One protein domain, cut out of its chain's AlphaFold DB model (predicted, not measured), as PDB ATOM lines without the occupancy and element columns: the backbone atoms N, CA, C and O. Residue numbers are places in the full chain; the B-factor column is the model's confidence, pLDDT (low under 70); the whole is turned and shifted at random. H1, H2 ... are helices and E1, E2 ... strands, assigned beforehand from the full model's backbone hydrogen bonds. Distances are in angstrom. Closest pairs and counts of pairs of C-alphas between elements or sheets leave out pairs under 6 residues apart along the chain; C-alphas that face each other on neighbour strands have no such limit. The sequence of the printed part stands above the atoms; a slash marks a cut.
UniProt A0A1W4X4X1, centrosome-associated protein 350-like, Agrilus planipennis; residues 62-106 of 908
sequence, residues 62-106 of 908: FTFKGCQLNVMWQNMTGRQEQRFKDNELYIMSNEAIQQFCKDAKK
ATOM      1  N   PHE A  62     548.588 660.500 280.801       93.25
ATOM      2  CA  PHE A  62     547.382 659.832 281.278       93.25
ATOM      3  C   PHE A  62     546.180 660.236 280.421       93.25
ATOM      4  O   PHE A  62     546.113 661.356 279.918       93.25
ATOM      5  N   THR A  63     545.209 659.335 280.256       94.94
ATOM      6  CA  THR A  63     543.997 659.611 279.468       94.94
ATOM      7  C   THR A  63     542.755 659.510 280.345       94.94
ATOM      8  O   THR A  63     542.506 658.483 280.974       94.94
ATOM      9  N   PHE A  64     541.978 660.591 280.396       97.12
ATOM     10  CA  PHE A  64     540.768 660.699 281.210       97.12
ATOM     11  C   PHE A  64     539.565 661.031 280.331       97.12
ATOM     12  O   PHE A  64     539.660 661.842 279.411       97.12
ATOM     13  N   LYS A  65     538.400 660.459 280.639       97.56
ATOM     14  CA  LYS A  65     537.128 660.939 280.083       97.56
ATOM     15  C   LYS A  65     536.732 662.243 280.767       97.56
ATOM     16  O   LYS A  65     536.933 662.389 281.975       97.56
ATOM     17  N   GLY A  66     536.095 663.156 280.038       97.19
ATOM     18  CA  GLY A  66     535.616 664.418 280.606       97.19
ATOM     19  C   GLY A  66     534.703 664.240 281.819       97.19
ATOM     20  O   GLY A  66     534.795 665.022 282.757       97.19
ATOM     21  N   CYS A  67     533.916 663.158 281.877       96.81
ATOM     22  CA  CYS A  67     533.083 662.857 283.042       96.81
ATOM     23  C   CYS A  67     533.905 662.558 284.307       96.81
ATOM     24  O   CYS A  67     533.516 662.959 285.402       96.81
ATOM     25  N   GLN A  68     535.075 661.927 284.170       96.12
ATOM     26  CA  GLN A  68     535.990 661.680 285.287       96.12
ATOM     27  C   GLN A  68     536.612 662.995 285.776       96.12
ATOM     28  O   GLN A  68     536.681 663.222 286.981       96.12
ATOM     29  N   LEU A  69     536.991 663.892 284.857       97.50
ATOM     30  CA  LEU A  69     537.505 665.222 285.201       97.50
ATOM     31  C   LEU A  69     536.424 666.119 285.825       97.50
ATOM     32  O   LEU A  69     536.710 666.819 286.792       97.50
ATOM     33  N   ASN A  70     535.177 666.054 285.352       97.19
ATOM     34  CA  ASN A  70     534.038 666.753 285.954       97.19
ATOM     35  C   ASN A  70     533.773 666.265 287.391       97.19
ATOM     36  O   ASN A  70     533.658 667.087 288.298       97.19
ATOM     37  N   VAL A  71     533.760 664.946 287.633       96.12
ATOM     38  CA  VAL A  71     533.620 664.375 288.990       96.12
ATOM     39  C   VAL A  71     534.805 664.757 289.884       96.12
ATOM     40  O   VAL A  71     534.610 665.165 291.027       96.12
ATOM     41  N   MET A  72     536.037 664.701 289.373       96.06
ATOM     42  CA  MET A  72     537.232 665.092 290.130       96.06
ATOM     43  C   MET A  72     537.232 666.596 290.469       96.06
ATOM     44  O   MET A  72     537.596 666.981 291.582       96.06
ATOM     45  N   TRP A  73     536.756 667.452 289.557       96.75
ATOM     46  CA  TRP A  73     536.554 668.884 289.798       96.75
ATOM     47  C   TRP A  73     535.461 669.141 290.841       96.75
ATOM     48  O   TRP A  73     535.665 669.939 291.760       96.75
ATOM     49  N   GLN A  74     534.327 668.439 290.750       95.81
ATOM     50  CA  GLN A  74     533.242 668.519 291.728       95.81
ATOM     51  C   GLN A  74     533.729 668.122 293.125       95.81
ATOM     52  O   GLN A  74     533.486 668.860 294.078       95.81
ATOM     53  N   ASN A  75     534.480 667.027 293.247       93.62
ATOM     54  CA  ASN A  75     535.009 666.557 294.529       93.62
ATOM     55  C   ASN A  75     536.021 667.542 295.148       93.62
ATOM     56  O   ASN A  75     536.022 667.732 296.361       93.62
ATOM     57  N   MET A  76     536.848 668.220 294.341       93.94
ATOM     58  CA  MET A  76     537.811 669.220 294.841       93.94
ATOM     59  C   MET A  76     537.211 670.606 295.136       93.94
ATOM     60  O   MET A  76     537.808 671.385 295.884       93.94
ATOM     61  N   THR A  77     536.077 670.964 294.522       95.38
ATOM     62  CA  THR A  77     535.521 672.335 294.581       95.38
ATOM     63  C   THR A  77     534.136 672.445 295.211       95.38
ATOM     64  O   THR A  77     533.691 673.558 295.486       95.38
ATOM     65  N   GLY A  78     533.432 671.326 295.400       94.31
ATOM     66  CA  GLY A  78     532.021 671.282 295.786       94.31
ATOM     67  C   GLY A  78     531.044 671.729 294.687       94.31
ATOM     68  O   GLY A  78     529.850 671.834 294.956       94.31
ATOM     69  N   ARG A  79     531.511 672.024 293.463       92.75
ATOM     70  CA  ARG A  79     530.686 672.606 292.390       92.75
ATOM     71  C   ARG A  79     530.345 671.597 291.296       92.75
ATOM     72  O   ARG A  79     531.243 670.981 290.731       92.75
ATOM     73  N   GLN A  80     529.079 671.542 290.884       93.81
ATOM     74  CA  GLN A  80     528.652 670.823 289.673       93.81
ATOM     75  C   GLN A  80     528.877 671.669 288.404       93.81
ATOM     76  O   GLN A  80     527.960 671.943 287.636       93.81
ATOM     77  N   GLU A  81     530.114 672.127 288.199       94.19
ATOM     78  CA  GLU A  81     530.540 672.793 286.963       94.19
ATOM     79  C   GLU A  81     531.038 671.742 285.959       94.19
ATOM     80  O   GLU A  81     532.154 671.238 286.100       94.19
ATOM     81  N   GLN A  82     530.248 671.439 284.923       95.69
ATOM     82  CA  GLN A  82     530.729 670.657 283.779       95.69
ATOM     83  C   GLN A  82     531.702 671.507 282.947       95.69
ATOM     84  O   GLN A  82     531.293 672.353 282.154       95.69
ATOM     85  N   ARG A  83     533.006 671.307 283.162       96.06
ATOM     86  CA  ARG A  83     534.091 672.013 282.453       96.06
ATOM     87  C   ARG A  83     534.632 671.234 281.258       96.06
ATOM     88  O   ARG A  83     535.232 671.823 280.364       96.06
ATOM     89  N   PHE A  84     534.408 669.926 281.249       97.88
ATOM     90  CA  PHE A  84     534.863 668.984 280.234       97.88
ATOM     91  C   PHE A  84     533.640 668.315 279.599       97.88
ATOM     92  O   PHE A  84     532.613 668.144 280.258       97.88
ATOM     93  N   LYS A  85     533.709 667.924 278.323       97.88
ATOM     94  CA  LYS A  85     532.608 667.195 277.677       97.88
ATOM     95  C   LYS A  85     532.669 665.735 278.111       97.88
ATOM     96  O   LYS A  85     533.687 665.085 277.890       97.88
ATOM     97  N   ASP A  86     531.592 665.201 278.683       97.00
ATOM     98  CA  ASP A  86     531.614 663.900 279.372       97.00
ATOM     99  C   ASP A  86     532.168 662.728 278.533       97.00
ATOM    100  O   ASP A  86     532.848 661.853 279.071       97.00
ATOM    101  N   ASN A  87     531.932 662.751 277.215       96.69
ATOM    102  CA  ASN A  87     532.357 661.723 276.256       96.69
ATOM    103  C   ASN A  87     533.712 662.001 275.563       96.69
ATOM    104  O   ASN A  87     534.165 661.173 274.775       96.69
ATOM    105  N   GLU A  88     534.342 663.153 275.799       97.88
ATOM    106  CA  GLU A  88     535.622 663.535 275.184       97.88
ATOM    107  C   GLU A  88     536.792 662.969 276.012       97.88
ATOM    108  O   GLU A  88     536.718 662.897 277.242       97.88
ATOM    109  N   LEU A  89     537.854 662.515 275.336       97.06
ATOM    110  CA  LEU A  89     539.060 661.975 275.970       97.06
ATOM    111  C   LEU A  89     540.141 663.054 276.025       97.06
ATOM    112  O   LEU A  89     540.596 663.542 274.992       97.06
ATOM    113  N   TYR A  90     540.569 663.389 277.237       97.12
ATOM    114  CA  TYR A  90     541.600 664.377 277.510       97.12
ATOM    115  C   TYR A  90     542.897 663.659 277.866       97.12
ATOM    116  O   TYR A  90     542.954 662.888 278.828       97.12
ATOM    117  N   ILE A  91     543.932 663.908 277.067       96.50
ATOM    118  CA  ILE A  91     545.292 663.444 277.332       96.50
ATOM    119  C   ILE A  91     545.973 664.505 278.198       96.50
ATOM    120  O   ILE A  91     546.003 665.677 277.825       96.50
ATOM    121  N   MET A  92     546.473 664.110 279.367       95.50
ATOM    122  CA  MET A  92     547.057 665.008 280.360       95.50
ATOM    123  C   MET A  92     548.383 664.444 280.868       95.50
ATOM    124  O   MET A  92     548.437 663.323 281.377       95.50
ATOM    125  N   SER A  93     549.444 665.243 280.777       95.12
ATOM    126  CA  SER A  93     550.700 664.965 281.471       95.12
ATOM    127  C   SER A  93     550.549 665.194 282.984       95.12
ATOM    128  O   SER A  93     549.569 665.792 283.445       95.12
ATOM    129  N   ASN A  94     551.533 664.760 283.774       90.94
ATOM    130  CA  ASN A  94     551.558 664.978 285.225       90.94
ATOM    131  C   ASN A  94     551.428 666.478 285.577       90.94
ATOM    132  O   ASN A  94     550.640 666.864 286.440       90.94
ATOM    133  N   GLU A  95     552.104 667.349 284.828       90.25
ATOM    134  CA  GLU A  95     552.077 668.804 285.008       90.25
ATOM    135  C   GLU A  95     550.668 669.371 284.765       90.25
ATOM    136  O   GLU A  95     550.201 670.222 285.527       90.25
ATOM    137  N   ALA A  96     549.957 668.861 283.754       94.81
ATOM    138  CA  ALA A  96     548.579 669.247 283.460       94.81
ATOM    139  C   ALA A  96     547.602 668.794 284.562       94.81
ATOM    140  O   ALA A  96     546.717 669.562 284.946       94.81
ATOM    141  N   ILE A  97     547.782 667.591 285.124       95.88
ATOM    142  CA  ILE A  97     546.992 667.095 286.267       95.88
ATOM    143  C   ILE A  97     547.253 667.965 287.504       95.88
ATOM    144  O   ILE A  97     546.315 668.425 288.159       95.88
ATOM    145  N   GLN A  98     548.520 668.266 287.804       91.62
ATOM    146  CA  GLN A  98     548.877 669.160 288.905       91.62
ATOM    147  C   GLN A  98     548.295 670.563 288.719       91.62
ATOM    148  O   GLN A  98     547.846 671.168 289.694       91.62
ATOM    149  N   GLN A  99     548.295 671.093 287.495       95.31
ATOM    150  CA  GLN A  99     547.734 672.408 287.195       95.31
ATOM    151  C   GLN A  99     546.211 672.427 287.374       95.31
ATOM    152  O   GLN A  99     545.689 673.316 288.047       95.31
ATOM    153  N   PHE A 100     545.509 671.399 286.892       97.19
ATOM    154  CA  PHE A 100     544.082 671.189 287.140       97.19
ATOM    155  C   PHE A 100     543.754 671.161 288.649       97.19
ATOM    156  O   PHE A 100     542.861 671.879 289.106       97.19
ATOM    157  N   CYS A 101     544.540 670.438 289.455       95.50
ATOM    158  CA  CYS A 101     544.410 670.423 290.917       95.50
ATOM    159  C   CYS A 101     544.715 671.788 291.573       95.50
ATOM    160  O   CYS A 101     544.039 672.184 292.530       95.50
ATOM    161  N   LYS A 102     545.706 672.539 291.068       93.81
ATOM    162  CA  LYS A 102     546.020 673.908 291.525       93.81
ATOM    163  C   LYS A 102     544.853 674.860 291.241       93.81
ATOM    164  O   LYS A 102     544.480 675.639 292.118       93.81
ATOM    165  N   ASP A 103     544.238 674.779 290.065       96.31
ATOM    166  CA  ASP A 103     543.142 675.670 289.669       96.31
ATOM    167  C   ASP A 103     541.806 675.320 290.344       96.31
ATOM    168  O   ASP A 103     541.047 676.228 290.696       96.31
ATOM    169  N   ALA A 104     541.564 674.046 290.665       95.06
ATOM    170  CA  ALA A 104     540.463 673.639 291.540       95.06
ATOM    171  C   ALA A 104     540.597 674.263 292.943       95.06
ATOM    172  O   ALA A 104     539.669 674.910 293.440       95.06
ATOM    173  N   LYS A 105     541.789 674.177 293.555       92.62
ATOM    174  CA  LYS A 105     542.075 674.800 294.862       92.62
ATOM    175  C   LYS A 105     541.905 676.331 294.830       92.62
ATOM    176  O   LYS A 105     541.327 676.894 295.763       92.62
ATOM    177  N   LYS A 106     542.312 677.013 293.748       93.94
ATOM    178  CA  LYS A 106     542.040 678.457 293.544       93.94
ATOM    179  C   LYS A 106     540.537 678.759 293.453       93.94
ATOM    180  O   LYS A 106     540.070 679.702 294.091       93.94
TER     181      LYS A 106
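What this domain is: This is residues 62 to 106 of the 908 residues of the protein "centrosome-associated protein 350-like" of Agrilus planipennis (UniProt A0A1W4X4X1). Two helices and a short ladder of two strands make the three sides of a small flat triangle: H1 sets out from one end of the ladder and H2 from the other, and the two helices draw together toward their last residues. A long link, residues 78 to 88, returns from the end of H1 to the ladder. The printed part has 45 residues, with two named strands and two named helices in the order E1, H1, E2, H2; the sheet, E1 - E2, is antiparallel and the class is mixed, helices and strands. It is compact, with a radius of gyration of the C-alphas of 9.9 A and spans of 23 by 22 by 11 A.

How they stand to each other: E1, residues 62 to 65, and E2, residues 89 to 92, are antiparallel neighbours at 149 degrees. N 62 and O 92 are 2.9 A apart and N 90 and O 64 2.8 A, both within hydrogen-bond range. H1, residues 66 to 77, touches H2, residues 94 to 106, with residues 73 to 77 alone, and H2 touches H1 with residues 101 to 105 alone. Their closest C-alphas are those of Thr 77 and Ala 104, 5.9 A apart. They run the same way at a steep tilt of 43 degrees. The closest C-alphas of H1 and E2 are those of Gly 66 and Leu 89, 6.3 A apart; those of E1 and H2 are Phe 62 and Asn 94, 7.7 A apart. In H1 and H2 every O i to N i+4 pair is within hydrogen-bond range.

Where its parts are: E1 begins with C-alpha 62 at (547.382, 659.832, 281.278) and is 10.4 A long. H1 measures 16.1 A and ends with C-alpha 77 at (535.521, 672.335, 294.581). E2 is 9.6 A long. H2 measures 18.5 A and ends with C-alpha 106 at (542.040, 678.457, 293.544).

The domain as a whole: The C-alphas farthest apart, those of Asn 87 and Lys 106, are 25.9 A apart. The printed part has no cut. The links E1 to H1 and E2 to H2 are tight, and H1 to E2 is long, with 11 residues. The mean pLDDT of the printed part is 95.4, and no printed residue is under 70.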